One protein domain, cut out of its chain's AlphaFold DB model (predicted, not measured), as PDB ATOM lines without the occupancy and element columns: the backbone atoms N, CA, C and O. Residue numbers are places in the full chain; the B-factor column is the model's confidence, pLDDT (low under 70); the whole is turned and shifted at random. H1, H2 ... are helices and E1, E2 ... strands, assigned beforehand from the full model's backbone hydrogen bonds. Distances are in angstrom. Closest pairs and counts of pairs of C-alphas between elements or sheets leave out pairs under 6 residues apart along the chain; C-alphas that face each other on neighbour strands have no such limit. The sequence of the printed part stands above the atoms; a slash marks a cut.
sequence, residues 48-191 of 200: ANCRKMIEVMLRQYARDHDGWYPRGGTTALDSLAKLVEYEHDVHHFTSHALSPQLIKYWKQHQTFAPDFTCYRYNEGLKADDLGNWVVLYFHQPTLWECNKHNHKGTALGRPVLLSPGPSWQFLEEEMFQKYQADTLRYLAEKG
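This is residues 48 to 191 of the 200 residues of an uncharacterized protein of Verrucomicrobia bacterium (UniProt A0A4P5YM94). A strongly twisted sheet of four strands, E1 to E4, stands between two long helices, H1 over one face and H5 over the other. Short H2 packs by the edge strand E1, and H3 and H4 form a small corner of helices, joined to the rest where H3 packs on H1. The printed part has 144 residues, with five named helices and four named strands in the order H1 H2 H3 H4 E1 E2 E3 E4 H5. The sheet, in the order E1 E2 E3 E4, is antiparallel throughout, and the class is mixed, helices and strands, in three layers, helices on both faces of a sheet. The whole is compact, with a radius of gyration of the C-alphas of 14.9 A and spans of 40 by 38 by 22 A.

Begin with the sheet, a meander, each strand the antiparallel neighbour of the one before: E1 at residues 119 to 121, E2 at 133 to 138, E3 at 157 to 163 and E4 at 167 to 172. E1 and E4 are its edge strands. In the hairpin of E1 and E2, N 120 and O 137 are 2.8 A apart, within hydrogen-bond range. In the hairpin of E2 and E3, look at N 161 and O 136, 2.8 A apart. In the hairpin of E3 and E4, look at N 160 and O 169, also 2.8 A apart. H5, residues 173 to 189, is on the sheet at a height of 8.7 A; it runs slantwise to the strands, at 49 degrees to E2 on the local plane. Its closest C-alphas to E2 are those of Thr 183 and Trp 133, 5.3 A apart. H1, residues 48 to 64, is on the opposite face at a height of 9.8 A, over E3 and E4, and runs along the strands, at 23 degrees to E3 on the local plane. Its closest C-alphas to E4 are those of Glu 55 and Ser 167, 7.1 A apart. H2, residues 76 to 81, is on the sheet too: the C-alphas of Ala 76 and Tyr 121 in E1 are the closest, 6.0 A apart. H3, residues 87 to 93, touches H1 with residues 50 to 54 of H1 alone; the closest C-alphas, of Cys 50 and His 92, are 4.9 A apart, and the steep tilt of 69.9 degrees, opposite ways, is only just short of about perpendicular. H4, residues 99 to 109, touches H3 at a steep tilt of 65 degrees, opposite ways, with the C-alphas of His 91 and Ser 99 closest at 5.1 A. H4 is apart from H1 and H5. Every O i to N i+4 pair is within hydrogen-bond range in H2, H4 and H5; H1 has 10 of 13, and H3 has 0 of 3 but 3 of 4 O i to N i+3 pairs.

Find C-alpha 157 at (255.068, 176.885, 180.947); from there E3 runs 18.4 A to Ser 163. E2 spans 14.5 A, E4 16.0 A and E1 6.7 A. Find C-alpha 48 at (267.886, 173.885, 173.370), where H1 begins its 25.5 A. H2 measures 8.7 A, H3 11.5 A and H4 15.1 A. H5 runs 24.2 A and ends at C-alpha 189, at (242.914, 193.649, 163.624).

The C-alphas of Asp 66 and Lys 152 are the two farthest apart, at 44.4 A. The printed part has no cut. The long links are H1 to H2, E1 to E2, and E2 to E3, the last with 18 residues, 139 to 156. The mean pLDDT of the printed part is 87.2; residues 48 to 49, 142 to 156 and 165 are under 70.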
ATOM      1  N   ALA A  48     267.789 172.424 173.313       58.94
ATOM      2  CA  ALA A  48     267.886 173.885 173.370       58.94
ATOM      3  C   ALA A  48     268.759 174.479 172.245       58.94
ATOM      4  O   ALA A  48     268.471 175.560 171.734       58.94
ATOM      5  N   ASN A  49     269.780 173.741 171.799       59.06
ATOM      6  CA  ASN A  49     270.637 174.136 170.681       59.06
ATOM      7  C   ASN A  49     269.923 174.087 169.319       59.06
ATOM      8  O   ASN A  49     270.194 174.927 168.465       59.06
ATOM      9  N   CYS A  50     268.978 173.164 169.118       70.38
ATOM     10  CA  CYS A  50     268.203 173.057 167.879       70.38
ATOM     11  C   CYS A  50     267.249 174.250 167.703       70.38
ATOM     12  O   CYS A  50     267.037 174.719 166.591       70.38
ATOM     13  N   ARG A  51     266.743 174.813 168.806       80.25
ATOM     14  CA  ARG A  51     265.864 175.995 168.793       80.25
ATOM     15  C   ARG A  51     266.536 177.256 168.274       80.25
ATOM     16  O   ARG A  51     265.919 178.026 167.536       80.25
ATOM     17  N   LYS A  52     267.809 177.460 168.621       84.31
ATOM     18  CA  LYS A  52     268.584 178.608 168.137       84.31
ATOM     19  C   LYS A  52     268.682 178.622 166.608       84.31
ATOM     20  O   LYS A  52     268.664 179.695 166.016       84.31
ATOM     21  N   MET A  53     268.727 177.453 165.967       89.94
ATOM     22  CA  MET A  53     268.751 177.370 164.503       89.94
ATOM     23  C   MET A  53     267.441 177.851 163.881       89.94
ATOM     24  O   MET A  53     267.486 178.635 162.939       89.94
ATOM     25  N   ILE A  54     266.285 177.505 164.460       92.31
ATOM     26  CA  ILE A  54     264.980 177.978 163.964       92.31
ATOM     27  C   ILE A  54     264.898 179.510 163.982       92.31
ATOM     28  O   ILE A  54     264.388 180.121 163.046       92.31
ATOM     29  N   GLU A  55     265.431 180.144 165.030       92.31
ATOM     30  CA  GLU A  55     265.508 181.605 165.121       92.31
ATOM     31  C   GLU A  55     266.331 182.198 163.968       92.31
ATOM     32  O   GLU A  55     265.895 183.155 163.324       92.31
ATOM     33  N   VAL A  56     267.504 181.624 163.686       92.56
ATOM     34  CA  VAL A  56     268.370 182.058 162.578       92.56
ATOM     35  C   VAL A  56     267.658 181.887 161.236       92.56
ATOM     36  O   VAL A  56     267.648 182.826 160.442       92.56
ATOM     37  N   MET A  57     267.010 180.741 161.013       95.12
ATOM     38  CA  MET A  57     266.259 180.447 159.788       95.12
ATOM     39  C   MET A  57     265.100 181.433 159.588       95.12
ATOM     40  O   MET A  57     264.937 181.977 158.500       95.12
ATOM     41  N   LEU A  58     264.338 181.747 160.641       95.69
ATOM     42  CA  LEU A  58     263.262 182.744 160.587       95.69
ATOM     43  C   LEU A  58     263.779 184.147 160.261       95.69
ATOM     44  O   LEU A  58     263.170 184.850 159.454       95.69
ATOM     45  N   ARG A  59     264.893 184.565 160.876       94.44
ATOM     46  CA  ARG A  59     265.520 185.866 160.586       94.44
ATOM     47  C   ARG A  59     266.036 185.926 159.153       94.44
ATOM     48  O   ARG A  59     265.854 186.950 158.503       94.44
ATOM     49  N   GLN A  60     266.675 184.860 158.671       95.75
ATOM     50  CA  GLN A  60     267.128 184.765 157.285       95.75
ATOM     51  C   GLN A  60     265.939 184.880 156.330       95.75
ATOM     52  O   GLN A  60     265.914 185.796 155.517       95.75
ATOM     53  N   TYR A  61     264.908 184.056 156.528       96.88
ATOM     54  CA  TYR A  61     263.699 184.088 155.713       96.88
ATOM     55  C   TYR A  61     263.072 185.486 155.681       96.88
ATOM     56  O   TYR A  61     262.776 185.997 154.608       96.88
ATOM     57  N   ALA A  62     262.911 186.140 156.836       96.19
ATOM     58  CA  ALA A  62     262.330 187.479 156.895       96.19
ATOM     59  C   ALA A  62     263.175 188.534 156.170       96.19
ATOM     60  O   ALA A  62     262.606 189.413 155.522       96.19
ATOM     61  N   ARG A  63     264.512 188.451 156.236       96.06
ATOM     62  CA  ARG A  63     265.399 189.337 155.459       96.06
ATOM     63  C   ARG A  63     265.185 189.182 153.957       96.06
ATOM     64  O   ARG A  63     265.174 190.186 153.255       96.06
ATOM     65  N   ASP A  64     264.955 187.956 153.505       97.75
ATOM     66  CA  ASP A  64     264.795 187.639 152.085       97.75
ATOM     67  C   ASP A  64     263.352 187.849 151.576       97.75
ATOM     68  O   ASP A  64     263.102 187.746 150.377       97.75
ATOM     69  N   HIS A  65     262.394 188.156 152.465       97.38
ATOM     70  CA  HIS A  65     260.960 188.255 152.153       97.38
ATOM     71  C   HIS A  65     260.301 189.529 152.718       97.38
ATOM     72  O   HIS A  65     259.242 189.468 153.346       97.38
ATOM     73  N   ASP A  66     260.911 190.700 152.514       96.69
ATOM     74  CA  ASP A  66     260.354 192.016 152.892       96.69
ATOM     75  C   ASP A  66     259.917 192.124 154.370       96.69
ATOM     76  O   ASP A  66     258.896 192.737 154.727       96.69
ATOM     77  N   GLY A  67     260.678 191.467 155.246       95.12
ATOM     78  CA  GLY A  67     260.433 191.392 156.681       95.12
ATOM     79  C   GLY A  67     259.351 190.393 157.092       95.12
ATOM     80  O   GLY A  67     259.082 190.275 158.283       95.12
ATOM     81  N   TRP A  68     258.708 189.675 156.170       96.62
ATOM     82  CA  TRP A  68     257.684 188.689 156.514       96.62
ATOM     83  C   TRP A  68     258.296 187.384 157.008       96.62
ATOM     84  O   TRP A  68     259.119 186.777 156.328       96.62
ATOM     85  N   TYR A  69     257.806 186.883 158.141       96.94
ATOM     86  CA  TYR A  69     258.018 185.479 158.475       96.94
ATOM     87  C   TYR A  69     257.245 184.571 157.493       96.94
ATOM     88  O   TYR A  69     256.324 185.042 156.808       96.94
ATOM     89  N   PRO A  70     257.595 183.272 157.400       97.12
ATOM     90  CA  PRO A  70     256.993 182.356 156.439       97.12
ATOM     91  C   PRO A  70     255.467 182.377 156.455       97.12
ATOM     92  O   PRO A  70     254.834 182.329 157.510       97.12
ATOM     93  N   ARG A  71     254.866 182.452 155.267       96.12
ATOM     94  CA  ARG A  71     253.410 182.506 155.079       96.12
ATOM     95  C   ARG A  71     252.992 181.957 153.717       96.12
ATOM     96  O   ARG A  71     253.827 181.773 152.832       96.12
ATOM     97  N   GLY A  72     251.698 181.730 153.521       92.62
ATOM     98  CA  GLY A  72     251.084 181.323 152.258       92.62
ATOM     99  C   GLY A  72     251.050 179.814 152.003       92.62
ATOM    100  O   GLY A  72     250.949 179.422 150.846       92.62
ATOM    101  N   GLY A  73     251.194 178.966 153.026       91.19
ATOM    102  CA  GLY A  73     250.870 177.533 152.927       91.19
ATOM    103  C   GLY A  73     249.355 177.276 152.943       91.19
ATOM    104  O   GLY A  73     248.584 178.234 152.933       91.19
ATOM    105  N   THR A  74     248.883 176.027 153.026       92.81
ATOM    106  CA  THR A  74     247.460 175.716 153.312       92.81
ATOM    107  C   THR A  74     247.204 175.757 154.817       92.81
ATOM    108  O   THR A  74     246.222 176.339 155.281       92.81
ATOM    109  N   THR A  75     248.170 175.299 155.603       94.06
ATOM    110  CA  THR A  75     248.212 175.373 157.065       94.06
ATOM    111  C   THR A  75     249.376 176.247 157.544       94.06
ATOM    112  O   THR A  75     250.274 176.586 156.773       94.06
ATOM    113  N   ALA A  76     249.383 176.614 158.828       95.06
ATOM    114  CA  ALA A  76     250.523 177.314 159.427       95.06
ATOM    115  C   ALA A  76     251.793 176.439 159.451       95.06
ATOM    116  O   ALA A  76     252.901 176.959 159.363       95.06
ATOM    117  N   LEU A  77     251.643 175.112 159.532       95.38
ATOM    118  CA  LEU A  77     252.764 174.173 159.466       95.38
ATOM    119  C   LEU A  77     253.361 174.093 158.058       95.38
ATOM    120  O   LEU A  77     254.580 174.044 157.937       95.38
ATOM    121  N   ASP A  78     252.535 174.189 157.013       96.50
ATOM    122  CA  ASP A  78     253.022 174.302 155.631       96.50
ATOM    123  C   ASP A  78     253.836 175.587 155.448       96.50
ATOM    124  O   ASP A  78     254.876 175.586 154.798       96.50
ATOM    125  N   SER A  79     253.370 176.692 156.038       97.31
ATOM    126  CA  SER A  79     254.107 177.956 156.037       97.31
ATOM    127  C   SER A  79     255.444 177.806 156.764       97.31
ATOM    128  O   SER A  79     256.468 178.205 156.222       97.31
ATOM    129  N   LEU A  80     255.460 177.186 157.948       96.44
ATOM    130  CA  LEU A  80     256.685 176.965 158.721       96.44
ATOM    131  C   LEU A  80     257.685 176.044 158.000       96.44
ATOM    132  O   LEU A  80     258.887 176.291 158.058       96.44
ATOM    133  N   ALA A  81     257.203 175.023 157.288       97.31
ATOM    134  CA  ALA A  81     258.043 174.081 156.548       97.31
ATOM    135  C   ALA A  81     258.847 174.738 155.413       97.31
ATOM    136  O   ALA A  81     259.860 174.179 155.002       97.31
ATOM    137  N   LYS A  82     258.469 175.944 154.964       97.62
ATOM    138  CA  LYS A  82     259.245 176.743 153.994       97.62
ATOM    139  C   LYS A  82     260.615 177.185 154.512       97.62
ATOM    140  O   LYS A  82     261.426 177.646 153.723       97.62
ATOM    141  N   LEU A  83     260.854 177.090 155.821       96.50
ATOM    142  CA  LEU A  83     262.175 177.335 156.397       96.50
ATOM    143  C   LEU A  83     263.172 176.218 156.069       96.50
ATOM    144  O   LEU A  83     264.368 176.460 156.121       96.50
ATOM    145  N   VAL A  84     262.699 175.002 155.785       95.88
ATOM    146  CA  VAL A  84     263.562 173.840 155.551       95.88
ATOM    147  C   VAL A  84     264.164 173.927 154.154       95.88
ATOM    148  O   VAL A  84     263.448 173.778 153.165       95.88
ATOM    149  N   GLU A  85     265.478 174.121 154.078       94.31
ATOM    150  CA  GLU A  85     266.222 174.071 152.815       94.31
ATOM    151  C   GLU A  85     266.735 172.656 152.545       94.31
ATOM    152  O   GLU A  85     266.687 172.162 151.417       94.31
ATOM    153  N   TYR A  86     267.181 171.971 153.601       94.38
ATOM    154  CA  TYR A  86     267.748 170.635 153.525       94.38
ATOM    155  C   TYR A  86     267.050 169.677 154.486       94.38
ATOM    156  O   TYR A  86     266.551 170.053 155.540       94.38
ATOM    157  N   GLU A  87     267.098 168.381 154.171       92.88
ATOM    158  CA  GLU A  87     266.538 167.324 155.026       92.88
ATOM    159  C   GLU A  87     267.033 167.405 156.474       92.88
ATOM    160  O   GLU A  87     266.271 167.165 157.413       92.88
ATOM    161  N   HIS A  88     268.309 167.745 156.658       90.25
ATOM    162  CA  HIS A  88     268.867 167.857 157.990       90.25
ATOM    163  C   HIS A  88     268.242 169.011 158.773       90.25
ATOM    164  O   HIS A  88     268.219 168.906 159.980       90.25
ATOM    165  N   ASP A  89     267.637 170.039 158.184       93.38
ATOM    166  CA  ASP A  89     267.017 171.115 158.973       93.38
ATOM    167  C   ASP A  89     265.717 170.668 159.666       93.38
ATOM    168  O   ASP A  89     265.295 171.252 160.667       93.38
ATOM    169  N   VAL A  90     265.086 169.590 159.184       92.94
ATOM    170  CA  VAL A  90     263.813 169.080 159.721       92.94
ATOM    171  C   VAL A  90     263.930 168.689 161.197       92.94
ATOM    172  O   VAL A  90     262.983 168.883 161.962       92.94
ATOM    173  N   HIS A  91     265.088 168.175 161.634       89.69
ATOM    174  CA  HIS A  91     265.268 167.756 163.030       89.69
ATOM    175  C   HIS A  91     265.160 168.923 164.020       89.69
ATOM    176  O   HIS A  91     264.914 168.685 165.199       89.69
ATOM    177  N   HIS A  92     265.301 170.175 163.569       90.62
ATOM    178  CA  HIS A  92     265.133 171.340 164.433       90.62
ATOM    179  C   HIS A  92     263.684 171.538 164.902       90.62
ATOM    180  O   HIS A  92     263.460 172.154 165.941       90.62
ATOM    181  N   PHE A  93     262.701 170.980 164.187       91.69
ATOM    182  CA  PHE A  93     261.272 171.198 164.436       91.69
ATOM    183  C   PHE A  93     260.602 170.088 165.267       91.69
ATOM    184  O   PHE A  93     259.381 170.078 165.448       91.69
ATOM    185  N   THR A  94     261.385 169.148 165.795       87.44
ATOM    186  CA  THR A  94     260.896 167.963 166.507       87.44
ATOM    187  C   THR A  94     261.885 167.492 167.576       87.44
ATOM    188  O   THR A  94     262.956 168.072 167.738       87.44
ATOM    189  N   SER A  95     261.522 166.456 168.332       81.25
ATOM    190  CA  SER A  95     262.419 165.780 169.267       81.25
ATOM    191  C   SER A  95     263.295 164.756 168.550       81.25
ATOM    192  O   SER A  95     262.957 164.244 167.478       81.25
ATOM    193  N   HIS A  96     264.421 164.392 169.166       77.88
ATOM    194  CA  HIS A  96     265.324 163.388 168.598       77.88
ATOM    195  C   HIS A  96     264.638 162.042 168.331       77.88
ATOM    196  O   HIS A  96     264.958 161.377 167.346       77.88
ATOM    197  N   ALA A  97     263.664 161.657 169.161       78.88
ATOM    198  CA  ALA A  97     262.926 160.407 169.011       78.88
ATOM    199  C   ALA A  97     261.974 160.389 167.799       78.88
ATOM    200  O   ALA A  97     261.699 159.313 167.265       78.88
ATOM    201  N   LEU A  98     261.468 161.556 167.385       84.56
ATOM    202  CA  LEU A  98     260.496 161.704 166.295       84.56
ATOM    203  C   LEU A  98     261.101 162.261 164.999       84.56
ATOM    204  O   LEU A  98     260.430 162.285 163.964       84.56
ATOM    205  N   SER A  99     262.369 162.679 165.029       87.69
ATOM    206  CA  SER A  99     263.073 163.226 163.869       87.69
ATOM    207  C   SER A  99     263.022 162.324 162.630       87.69
ATOM    208  O   SER A  99     262.640 162.836 161.575       87.69
ATOM    209  N   PRO A 100     263.285 161.003 162.707       91.00
ATOM    210  CA  PRO A 100     263.187 160.134 161.532       91.00
ATOM    211  C   PRO A 100     261.784 160.109 160.903       91.00
ATOM    212  O   PRO A 100     261.645 160.093 159.678       91.00
ATOM    213  N   GLN A 101     260.733 160.120 161.728       93.69
ATOM    214  CA  GLN A 101     259.339 160.100 161.293       93.69
ATOM    215  C   GLN A 101     258.952 161.428 160.640       93.69
ATOM    216  O   GLN A 101     258.360 161.413 159.558       93.69
ATOM    217  N   LEU A 102     259.321 162.564 161.247       93.38
ATOM    218  CA  LEU A 102     259.053 163.879 160.662       93.38
ATOM    219  C   LEU A 102     259.820 164.073 159.349       93.38
ATOM    220  O   LEU A 102     259.235 164.554 158.387       93.38
ATOM    221  N   ILE A 103     261.084 163.643 159.274       95.31
ATOM    222  CA  ILE A 103     261.883 163.667 158.039       95.31
ATOM    223  C   ILE A 103     261.196 162.865 156.934       95.31
ATOM    224  O   ILE A 103     261.012 163.364 155.822       95.31
ATOM    225  N   LYS A 104     260.784 161.626 157.232       97.19
ATOM    226  CA  LYS A 104     260.083 160.774 156.265       97.19
ATOM    227  C   LYS A 104     258.794 161.436 155.775       97.19
ATOM    228  O   LYS A 104     258.544 161.437 154.572       97.19
ATOM    229  N   TYR A 105     258.010 162.005 156.688       96.56
ATOM    230  CA  TYR A 105     256.776 162.712 156.355       96.56
ATOM    231  C   TYR A 105     257.049 163.950 155.488       96.56
ATOM    232  O   TYR A 105     256.430 164.125 154.440       96.56
ATOM    233  N   TRP A 106     258.024 164.777 155.872       97.25
ATOM    234  CA  TRP A 106     258.391 165.988 155.141       97.25
ATOM    235  C   TRP A 106     258.869 165.674 153.719       97.25
ATOM    236  O   TRP A 106     258.419 166.319 152.779       97.25
ATOM    237  N   LYS A 107     259.675 164.624 153.514       96.88
ATOM    238  CA  LYS A 107     260.078 164.195 152.159       96.88
ATOM    239  C   LYS A 107     258.888 163.920 151.241       96.88
ATOM    240  O   LYS A 107     258.961 164.214 150.054       96.88
ATOM    241  N   GLN A 108     257.816 163.349 151.786       97.38
ATOM    242  CA  GLN A 108     256.633 162.953 151.022       97.38
ATOM    243  C   GLN A 108     255.668 164.115 150.783       97.38
ATOM    244  O   GLN A 108     255.079 164.205 149.710       97.38
ATOM    245  N   HIS A 109     255.501 164.993 151.772       96.81
ATOM    246  CA  HIS A 109     254.433 165.995 151.774       96.81
ATOM    247  C   HIS A 109     254.928 167.443 151.688       96.81
ATOM    248  O   HIS A 109     254.109 168.344 151.544       96.81
ATOM    249  N   GLN A 110     256.241 167.673 151.798       96.19
ATOM    250  CA  GLN A 110     256.872 169.000 151.859       96.19
ATOM    251  C   GLN A 110     256.219 169.918 152.908       96.19
ATOM    252  O   GLN A 110     256.101 171.128 152.738       96.19
ATOM    253  N   THR A 111     255.767 169.317 154.010       97.00
ATOM    254  CA  THR A 111     255.150 169.993 155.154       97.00
ATOM    255  C   THR A 111     255.427 169.220 156.443       97.00
ATOM    256  O   THR A 111     256.005 168.131 156.429       97.00
ATOM    257  N   PHE A 112     255.019 169.787 157.570       95.25
ATOM    258  CA  PHE A 112     255.171 169.221 158.898       95.25
ATOM    259  C   PHE A 112     253.881 168.564 159.395       95.25
ATOM    260  O   PHE A 112     252.798 169.147 159.339       95.25
ATOM    261  N   ALA A 113     254.005 167.346 159.927       92.75
ATOM    262  CA  ALA A 113     252.895 166.643 160.564       92.75
ATOM    263  C   ALA A 113     252.664 167.192 161.986       92.75
ATOM    264  O   ALA A 113     253.628 167.257 162.758       92.75
ATOM    265  N   PRO A 114     251.421 167.522 162.385       90.38
ATOM    266  CA  PRO A 114     251.121 168.033 163.726       90.38
ATOM    267  C   PRO A 114     251.587 167.126 164.869       90.38
ATOM    268  O   PRO A 114     252.008 167.639 165.908       90.38
ATOM    269  N   ASP A 115     251.533 165.809 164.658       87.25
ATOM    270  CA  ASP A 115     251.853 164.789 165.665       87.25
ATOM    271  C   ASP A 115     253.356 164.564 165.832       87.25
ATOM    272  O   ASP A 115     253.806 164.089 166.872       87.25
ATOM    273  N   PHE A 116     254.144 164.911 164.812       87.94
ATOM    274  CA  PHE A 116     255.598 164.762 164.849       87.94
ATOM    275  C   PHE A 116     256.318 166.086 165.080       87.94
ATOM    276  O   PHE A 116     257.524 166.091 165.288       87.94
ATOM    277  N   THR A 117     255.603 167.208 165.049       89.94
ATOM    278  CA  THR A 117     256.186 168.546 165.169       89.94
ATOM    279  C   THR A 117     255.930 169.100 166.554       89.94
ATOM    280  O   THR A 117     254.779 169.260 166.973       89.94
ATOM    281  N   CYS A 118     257.007 169.457 167.246       88.00
ATOM    282  CA  CYS A 118     256.936 169.969 168.610       88.00
ATOM    283  C   CYS A 118     256.369 171.390 168.686       88.00
ATOM    284  O   CYS A 118     255.934 171.819 169.750       88.00
ATOM    285  N   TYR A 119     256.358 172.124 167.573       90.94
ATOM    286  CA  TYR A 119     256.005 173.537 167.538       90.94
ATOM    287  C   TYR A 119     254.642 173.806 166.902       90.94
ATOM    288  O   TYR A 119     254.109 173.027 166.107       90.94
ATOM    289  N   ARG A 120     254.090 174.965 167.244       93.88
ATOM    290  CA  ARG A 120     252.979 175.626 166.563       93.88
ATOM    291  C   ARG A 120     253.403 177.050 166.223       93.88
ATOM    292  O   ARG A 120     254.271 177.617 166.884       93.88
ATOM    293  N   TYR A 121     252.815 177.591 165.166       95.56
ATOM    294  CA  TYR A 121     253.276 178.806 164.505       95.56
ATOM    295  C   TYR A 121     252.108 179.756 164.260       95.56
ATOM    296  O   TYR A 121     251.072 179.340 163.738       95.56
ATOM    297  N   ASN A 122     252.287 181.026 164.621       96.12
ATOM    298  CA  ASN A 122     251.340 182.088 164.312       96.12
ATOM    299  C   ASN A 122     251.764 182.765 163.005       96.12
ATOM    300  O   ASN A 122     252.654 183.614 162.969       96.12
ATOM    301  N   GLU A 123     251.117 182.368 161.915       95.62
ATOM    302  CA  GLU A 123     251.364 182.928 160.589       95.62
ATOM    303  C   GLU A 123     250.865 184.382 160.481       95.62
ATOM    304  O   GLU A 123     249.806 184.725 161.007       95.62
ATOM    305  N   GLY A 124     251.594 185.223 159.738       95.44
ATOM    306  CA  GLY A 124     251.172 186.595 159.412       95.44
ATOM    307  C   GLY A 124     251.878 187.700 160.200       95.44
ATOM    308  O   GLY A 124     251.510 188.865 160.060       95.44
ATOM    309  N   LEU A 125     252.892 187.358 160.993       96.19
ATOM    310  CA  LEU A 125     253.765 188.325 161.657       96.19
ATOM    311  C   LEU A 125     254.911 188.778 160.737       96.19
ATOM    312  O   LEU A 125     255.387 188.023 159.883       96.19
ATOM    313  N   LYS A 126     255.376 190.007 160.953       95.56
ATOM    314  CA  LYS A 126     256.596 190.569 160.366       95.56
ATOM    315  C   LYS A 126     257.672 190.777 161.434       95.56
ATOM    316  O   LYS A 126     257.378 190.926 162.619       95.56
ATOM    317  N   ALA A 127     258.930 190.819 161.009       93.62
ATOM    318  CA  ALA A 127     260.080 191.056 161.879       93.62
ATOM    319  C   ALA A 127     260.103 192.471 162.485       93.62
ATOM    320  O   ALA A 127     260.693 192.665 163.547       93.62
ATOM    321  N   ASP A 128     259.456 193.436 161.825       93.94
ATOM    322  CA  ASP A 128     259.307 194.829 162.254       93.94
ATOM    323  C   ASP A 128     257.991 195.103 163.005       93.94
ATOM    324  O   ASP A 128     257.770 196.230 163.454       93.94
ATOM    325  N   ASP A 129     257.123 194.097 163.186       94.00
ATOM    326  CA  ASP A 129     255.926 194.253 164.010       94.00
ATOM    327  C   ASP A 129     256.344 194.533 165.463       94.00
ATOM    328  O   ASP A 129     256.949 193.700 166.142       94.00
ATOM    329  N   LEU A 130     256.014 195.732 165.941       84.56
ATOM    330  CA  LEU A 130     256.333 196.176 167.292       84.56
ATOM    331  C   LEU A 130     255.351 195.554 168.294       84.56
ATOM    332  O   LEU A 130     254.135 195.705 168.162       84.56
ATOM    333  N   GLY A 131     255.890 194.860 169.291       80.06
ATOM    334  CA  GLY A 131     255.147 194.168 170.345       80.06
ATOM    335  C   GLY A 131     255.687 192.757 170.529       80.06
ATOM    336  O   GLY A 131     256.092 192.149 169.549       80.06
ATOM    337  N   ASN A 132     255.726 192.271 171.774       88.69
ATOM    338  CA  ASN A 132     256.260 190.955 172.145       88.69
ATOM    339  C   ASN A 132     255.358 189.805 171.643       88.69
ATOM    340  O   ASN A 132     254.775 189.070 172.437       88.69
ATOM    341  N   TRP A 133     255.181 189.686 170.329       95.31
ATOM    342  CA  TRP A 133     254.215 188.791 169.694       95.31
ATOM    343  C   TRP A 133     254.757 187.375 169.570       95.31
ATOM    344  O   TRP A 133     255.899 187.178 169.161       95.31
ATOM    345  N   VAL A 134     253.924 186.380 169.867       94.56
ATOM    346  CA  VAL A 134     254.309 184.968 169.783       94.56
ATOM    347  C   VAL A 134     254.417 184.561 168.318       94.56
ATOM    348  O   VAL A 134     253.409 184.468 167.628       94.56
ATOM    349  N   VAL A 135     255.624 184.277 167.835       94.12
ATOM    350  CA  VAL A 135     255.867 183.780 166.472       94.12
ATOM    351  C   VAL A 135     255.725 182.263 166.435       94.12
ATOM    352  O   VAL A 135     254.930 181.712 165.676       94.12
ATOM    353  N   LEU A 136     256.483 181.585 167.293       94.50
ATOM    354  CA  LEU A 136     256.572 180.132 167.368       94.50
ATOM    355  C   LEU A 136     256.508 179.718 168.835       94.50
ATOM    356  O   LEU A 136     257.053 180.406 169.694       94.50
ATOM    357  N   TYR A 137     255.866 178.602 169.144       92.94
ATOM    358  CA  TYR A 137     255.777 178.113 170.515       92.94
ATOM    359  C   TYR A 137     255.704 176.597 170.556       92.94
ATOM    360  O   TYR A 137     255.266 175.952 169.602       92.94
ATOM    361  N   PHE A 138     256.128 176.019 171.672       88.94
ATOM    362  CA  PHE A 138     256.014 174.583 171.889       88.94
ATOM    363  C   PHE A 138     254.544 174.178 172.074       88.94
ATOM    364  O   PHE A 138     253.776 174.818 172.802       88.94
ATOM    365  N   HIS A 139     254.126 173.114 171.391       87.44
ATOM    366  CA  HIS A 139     252.733 172.680 171.349       87.44
ATOM    367  C   HIS A 139     252.214 172.253 172.724       87.44
ATOM    368  O   HIS A 139     251.051 172.516 173.042       87.44
ATOM    369  N   GLN A 140     253.066 171.630 173.534       82.38
ATOM    370  CA  GLN A 140     252.747 171.202 174.890       82.38
ATOM    371  C   GLN A 140     253.691 171.873 175.898       82.38
ATOM    372  O   GLN A 140     254.830 172.185 175.546       82.38
ATOM    373  N   PRO A 141     253.242 172.115 177.141       75.56
ATOM    374  CA  PRO A 141     254.122 172.568 178.210       75.56
ATOM    375  C   PRO A 141     255.243 171.559 178.466       75.56
ATOM    376  O   PRO A 141     254.985 170.360 178.583       75.56
ATOM    377  N   THR A 142     256.476 172.044 178.590       68.06
ATOM    378  CA  THR A 142     257.663 171.189 178.743       68.06
ATOM    379  C   THR A 142     258.149 171.173 180.188       68.06
ATOM    380  O   THR A 142     258.201 172.222 180.831       68.06
ATOM    381  N   LEU A 143     258.593 170.010 180.674       61.81
ATOM    382  CA  LEU A 143     259.255 169.867 181.981       61.81
ATOM    383  C   LEU A 143     260.747 170.252 181.958       61.81
ATOM    384  O   LEU A 143     261.318 170.581 182.993       61.81
ATOM    385  N   TRP A 144     261.376 170.197 180.782       56.94
ATOM    386  CA  TRP A 144     262.827 170.034 180.642       56.94
ATOM    387  C   TRP A 144     263.635 171.327 180.494       56.94
ATOM    388  O   TRP A 144     264.854 171.318 180.644       56.94
ATOM    389  N   GLU A 145     262.994 172.461 180.220       53.94
ATOM    390  CA  GLU A 145     263.730 173.666 179.817       53.94
ATOM    391  C   GLU A 145     264.120 174.619 180.952       53.94
ATOM    392  O   GLU A 145     264.771 175.640 180.722       53.94
ATOM    393  N   CYS A 146     263.803 174.278 182.199       46.72
ATOM    394  CA  CYS A 146     264.173 175.078 183.361       46.72
ATOM    395  C   CYS A 146     265.389 174.508 184.105       46.72
ATOM    396  O   CYS A 146     265.284 174.101 185.254       46.72
ATOM    397  N   ASN A 147     266.587 174.595 183.518       39.69
ATOM    398  CA  ASN A 147     267.829 174.381 184.287       39.69
ATOM    399  C   ASN A 147     268.069 175.463 185.365       39.69
ATOM    400  O   ASN A 147     268.949 175.305 186.207       39.69
ATOM    401  N   LYS A 148     267.318 176.576 185.345       41.28
ATOM    402  CA  LYS A 148     267.460 177.696 186.297       41.28
ATOM    403  C   LYS A 148     266.317 177.850 187.296       41.28
ATOM    404  O   LYS A 148     266.496 178.548 188.290       41.28
ATOM    405  N   HIS A 149     265.173 177.208 187.076       40.50
ATOM    406  CA  HIS A 149     264.053 177.297 188.003       40.50
ATOM    407  C   HIS A 149     263.871 175.941 188.668       40.50
ATOM    408  O   HIS A 149     263.542 174.953 188.022       40.50
ATOM    409  N   ASN A 150     264.156 175.908 189.967       41.41
ATOM    410  CA  ASN A 150     264.169 174.747 190.849       41.41
ATOM    411  C   ASN A 150     262.740 174.209 191.098       41.41
ATOM    412  O   ASN A 150     262.302 174.062 192.239       41.41
ATOM    413  N   HIS A 151     261.972 173.971 190.034       44.69
ATOM    414  CA  HIS A 151     260.627 173.421 190.089       44.69
ATOM    415  C   HIS A 151     260.736 171.904 190.023       44.69
ATOM    416  O   HIS A 151     260.825 171.293 188.961       44.69
ATOM    417  N   LYS A 152     260.767 171.284 191.202       45.25
ATOM    418  CA  LYS A 152     260.639 169.837 191.355       45.25
ATOM    419  C   LYS A 152     259.300 169.373 190.758       45.25
ATOM    420  O   LYS A 152     258.285 169.403 191.442       45.25
ATOM    421  N   GLY A 153     259.311 168.912 189.508       51.69
ATOM    422  CA  GLY A 153     258.322 167.962 188.987       51.69
ATOM    423  C   GLY A 153     257.013 168.503 188.396       51.69
ATOM    424  O   GLY A 153     256.107 167.700 188.192       51.69
ATOM    425  N   THR A 154     256.881 169.792 188.075       53.84
ATOM    426  CA  THR A 154     255.695 170.310 187.361       53.84
ATOM    427  C   THR A 154     256.077 171.221 186.198       53.84
ATOM    428  O   THR A 154     256.858 172.156 186.350       53.84
ATOM    429  N   ALA A 155     255.519 170.941 185.015       58.78
ATOM    430  CA  ALA A 155     255.671 171.788 183.836       58.78
ATOM    431  C   ALA A 155     254.764 172.991 184.048       58.78
ATOM    432  O   ALA A 155     253.552 172.822 184.158       58.78
ATOM    433  N   LEU A 156     255.342 174.185 184.139       67.75
ATOM    434  CA  LEU A 156     254.580 175.402 184.428       67.75
ATOM    435  C   LEU A 156     254.398 176.294 183.203       67.75
ATOM    436  O   LEU A 156     253.732 177.315 183.315       67.75
ATOM    437  N   GLY A 157     254.976 175.944 182.051       81.94
ATOM    438  CA  GLY A 157     255.068 176.885 180.947       81.94
ATOM    439  C   GLY A 157     255.565 176.321 179.627       81.94
ATOM    440  O   GLY A 157     255.711 175.109 179.445       81.94
ATOM    441  N   ARG A 158     255.814 177.241 178.696       87.62
ATOM    442  CA  ARG A 158     256.168 176.962 177.313       87.62
ATOM    443  C   ARG A 158     257.379 177.764 176.852       87.62
ATOM    444  O   ARG A 158     257.462 178.970 177.093       87.62
ATOM    445  N   PRO A 159     258.257 177.116 176.084       88.12
ATOM    446  CA  PRO A 159     259.206 177.788 175.215       88.12
ATOM    447  C   PRO A 159     258.461 178.526 174.101       88.12
ATOM    448  O   PRO A 159     257.666 177.930 173.366       88.12
ATOM    449  N   VAL A 160     258.739 179.816 173.961       91.81
ATOM    450  CA  VAL A 160     258.150 180.693 172.948       91.81
ATOM    451  C   VAL A 160     259.231 181.517 172.272       91.81
ATOM    452  O   VAL A 160     260.222 181.893 172.894       91.81
ATOM    453  N   LEU A 161     259.021 181.830 171.005       92.12
ATOM    454  CA  LEU A 161     259.829 182.753 170.229       92.12
ATOM    455  C   LEU A 161     259.016 184.030 170.011       92.12
ATOM    456  O   LEU A 161     257.953 183.971 169.388       92.12
ATOM    457  N   LEU A 162     259.496 185.164 170.527       91.81
ATOM    458  CA  LEU A 162     258.774 186.443 170.484       91.81
ATOM    459  C   LEU A 162     259.382 187.423 169.467       91.81
ATOM    460  O   LEU A 162     260.599 187.563 169.436       91.81
ATOM    461  N   SER A 163     258.554 188.121 168.681       88.19
ATOM    462  CA  SER A 163     258.930 189.297 167.859       88.19
ATOM    463  C   SER A 163     258.879 190.585 168.707       88.19
ATOM    464  O   SER A 163     258.211 190.531 169.730       88.19
ATOM    465  N   PRO A 164     259.499 191.730 168.342       79.75
ATOM    466  CA  PRO A 164     260.518 191.907 167.308       79.75
ATOM    467  C   PRO A 164     261.846 191.273 167.727       79.75
ATOM    468  O   PRO A 164     262.172 191.207 168.910       79.75
ATOM    469  N   GLY A 165     262.639 190.837 166.745       68.44
ATOM    470  CA  GLY A 165     263.930 190.201 167.014       68.44
ATOM    471  C   GLY A 165     263.736 188.844 167.695       68.44
ATOM    472  O   GLY A 165     263.953 188.756 168.905       68.44
ATOM    473  N   PRO A 166     263.333 187.807 166.927       74.00
ATOM    474  CA  PRO A 166     262.847 186.540 167.454       74.00
ATOM    475  C   PRO A 166     263.821 186.048 168.513       74.00
ATOM    476  O   PRO A 166     264.992 185.869 168.203       74.00
ATOM    477  N   SER A 167     263.373 185.946 169.759       84.25
ATOM    478  CA  SER A 167     264.202 185.499 170.879       84.25
ATOM    479  C   SER A 167     263.440 184.472 171.690       84.25
ATOM    480  O   SER A 167     262.241 184.623 171.947       84.25
ATOM    481  N   TRP A 168     264.131 183.390 172.043       88.31
ATOM    482  CA  TRP A 168     263.538 182.329 172.842       88.31
ATOM    483  C   TRP A 168     263.376 182.777 174.291       88.31
ATOM    484  O   TRP A 168     264.336 183.185 174.945       88.31
ATOM    485  N   GLN A 169     262.157 182.652 174.797       88.62
ATOM    486  CA  GLN A 169     261.802 182.865 176.191       88.62
ATOM    487  C   GLN A 169     261.030 181.656 176.706       88.62
ATOM    488  O   GLN A 169     260.397 180.930 175.940       88.62
ATOM    489  N   PHE A 170     261.081 181.434 178.013       86.88
ATOM    490  CA  PHE A 170     260.202 180.483 178.677       86.88
ATOM    491  C   PHE A 170     259.138 181.277 179.429       86.88
ATOM    492  O   PHE A 170     259.479 182.067 180.309       86.88
ATOM    493  N   LEU A 171     257.871 181.094 179.067       87.88
ATOM    494  CA  LEU A 171     256.743 181.755 179.717       87.88
ATOM    495  C   LEU A 171     255.939 180.737 180.508       87.88
ATOM    496  O   LEU A 171     255.655 179.660 179.995       87.88
ATOM    497  N   GLU A 172     255.515 181.091 181.716       88.75
ATOM    498  CA  GLU A 172     254.479 180.336 182.424       88.75
ATOM    499  C   GLU A 172     253.198 180.248 181.579       88.75
ATOM    500  O   GLU A 172     252.924 181.131 180.765       88.75
ATOM    501  N   GLU A 173     252.406 179.191 181.761       87.81
ATOM    502  CA  GLU A 173     251.263 178.881 180.899       87.81
ATOM    503  C   GLU A 173     250.252 180.033 180.870       87.81
ATOM    504  O   GLU A 173     249.806 180.417 179.795       87.81
ATOM    505  N   GLU A 174     249.940 180.643 182.015       90.69
ATOM    506  CA  GLU A 174     249.022 181.788 182.084       90.69
ATOM    507  C   GLU A 174     249.535 182.985 181.264       90.69
ATOM    508  O   GLU A 174     248.798 183.569 180.463       90.69
ATOM    509  N   MET A 175     250.824 183.314 181.403       92.12
ATOM    510  CA  MET A 175     251.454 184.379 180.623       92.12
ATOM    511  C   MET A 175     251.478 184.044 179.132       92.12
ATOM    512  O   MET A 175     251.159 184.904 178.311       92.12
ATOM    513  N   PHE A 176     251.803 182.800 178.770       93.19
ATOM    514  CA  PHE A 176     251.754 182.337 177.386       93.19
ATOM    515  C   PHE A 176     250.355 182.516 176.787       93.19
ATOM    516  O   PHE A 176     250.235 183.093 175.709       93.19
ATOM    517  N   GLN A 177     249.303 182.073 177.481       94.38
ATOM    518  CA  GLN A 177     247.928 182.179 176.986       94.38
ATOM    519  C   GLN A 177     247.532 183.637 176.738       94.38
ATOM    520  O   GLN A 177     246.943 183.949 175.700       94.38
ATOM    521  N   LYS A 178     247.925 184.550 177.636       95.19
ATOM    522  CA  LYS A 178     247.719 185.990 177.446       95.19
ATOM    523  C   LYS A 178     248.428 186.507 176.190       95.19
ATOM    524  O   LYS A 178     247.788 187.113 175.334       95.19
ATOM    525  N   TYR A 179     249.723 186.227 176.047       95.00
ATOM    526  CA  TYR A 179     250.522 186.668 174.895       95.00
ATOM    527  C   TYR A 179     250.004 186.082 173.576       95.00
ATOM    528  O   TYR A 179     249.960 186.773 172.556       95.00
ATOM    529  N   GLN A 180     249.574 184.822 173.593       96.25
ATOM    530  CA  GLN A 180     248.981 184.150 172.445       96.25
ATOM    531  C   GLN A 180     247.660 184.814 172.039       96.25
ATOM    532  O   GLN A 180     247.471 185.126 170.865       96.25
ATOM    533  N   ALA A 181     246.763 185.073 172.993       96.00
ATOM    534  CA  ALA A 181     245.498 185.752 172.728       96.00
ATOM    535  C   ALA A 181     245.715 187.168 172.171       96.00
ATOM    536  O   ALA A 181     245.097 187.540 171.170       96.00
ATOM    537  N   ASP A 182     246.636 187.931 172.767       96.25
ATOM    538  CA  ASP A 182     246.974 189.279 172.309       96.25
ATOM    539  C   ASP A 182     247.572 189.258 170.888       96.25
ATOM    540  O   ASP A 182     247.193 190.077 170.049       96.25
ATOM    541  N   THR A 183     248.428 188.273 170.582       96.50
ATOM    542  CA  THR A 183     249.001 188.069 169.239       96.50
ATOM    543  C   THR A 183     247.920 187.768 168.199       96.50
ATOM    544  O   THR A 183     247.895 188.374 167.128       96.50
ATOM    545  N   LEU A 184     246.992 186.854 168.503       96.00
ATOM    546  CA  LEU A 184     245.901 186.506 167.588       96.00
ATOM    547  C   LEU A 184     244.954 187.689 167.353       96.00
ATOM    548  O   LEU A 184     244.527 187.908 166.216       96.00
ATOM    549  N   ARG A 185     244.665 188.480 168.395       96.31
ATOM    550  CA  ARG A 185     243.880 189.714 168.269       96.31
ATOM    551  C   ARG A 185     244.580 190.722 167.357       96.31
ATOM    552  O   ARG A 185     243.953 191.208 166.421       96.31
ATOM    553  N   TYR A 186     245.874 190.964 167.567       96.38
ATOM    554  CA  TYR A 186     246.677 191.842 166.711       96.38
ATOM    555  C   TYR A 186     246.622 191.412 165.234       96.38
ATOM    556  O   TYR A 186     246.346 192.224 164.347       96.38
ATOM    557  N   LEU A 187     246.826 190.121 164.957       96.19
ATOM    558  CA  LEU A 187     246.761 189.585 163.596       96.19
ATOM    559  C   LEU A 187     245.372 189.760 162.971       96.19
ATOM    560  O   LEU A 187     245.271 190.070 161.782       96.19
ATOM    561  N   ALA A 188     244.305 189.584 163.754       96.19
ATOM    562  CA  ALA A 188     242.936 189.792 163.292       96.19
ATOM    563  C   ALA A 188     242.665 191.268 162.957       96.19
ATOM    564  O   ALA A 188     242.169 191.558 161.869       96.19
ATOM    565  N   GLU A 189     243.056 192.199 163.831       96.56
ATOM    566  CA  GLU A 189     242.914 193.649 163.624       96.56
ATOM    567  C   GLU A 189     243.671 194.139 162.382       96.56
ATOM    568  O   GLU A 189     243.208 195.028 161.669       96.56
ATOM    569  N   LYS A 190     244.823 193.530 162.077       96.50
ATOM    570  CA  LYS A 190     245.594 193.813 160.857       96.50
ATOM    571  C   LYS A 190     245.061 193.115 159.603       96.50
ATOM    572  O   LYS A 190     245.632 193.310 158.532       96.50
ATOM    573  N   GLY A 191     244.028 192.276 159.716       96.06
ATOM    574  CA  GLY A 191     243.531 191.455 158.607       96.06
ATOM    575  C   GLY A 191     244.543 190.413 158.115       96.06
ATOM    576  O   GLY A 191     244.489 189.996 156.961       96.06
TER     577      GLY A 191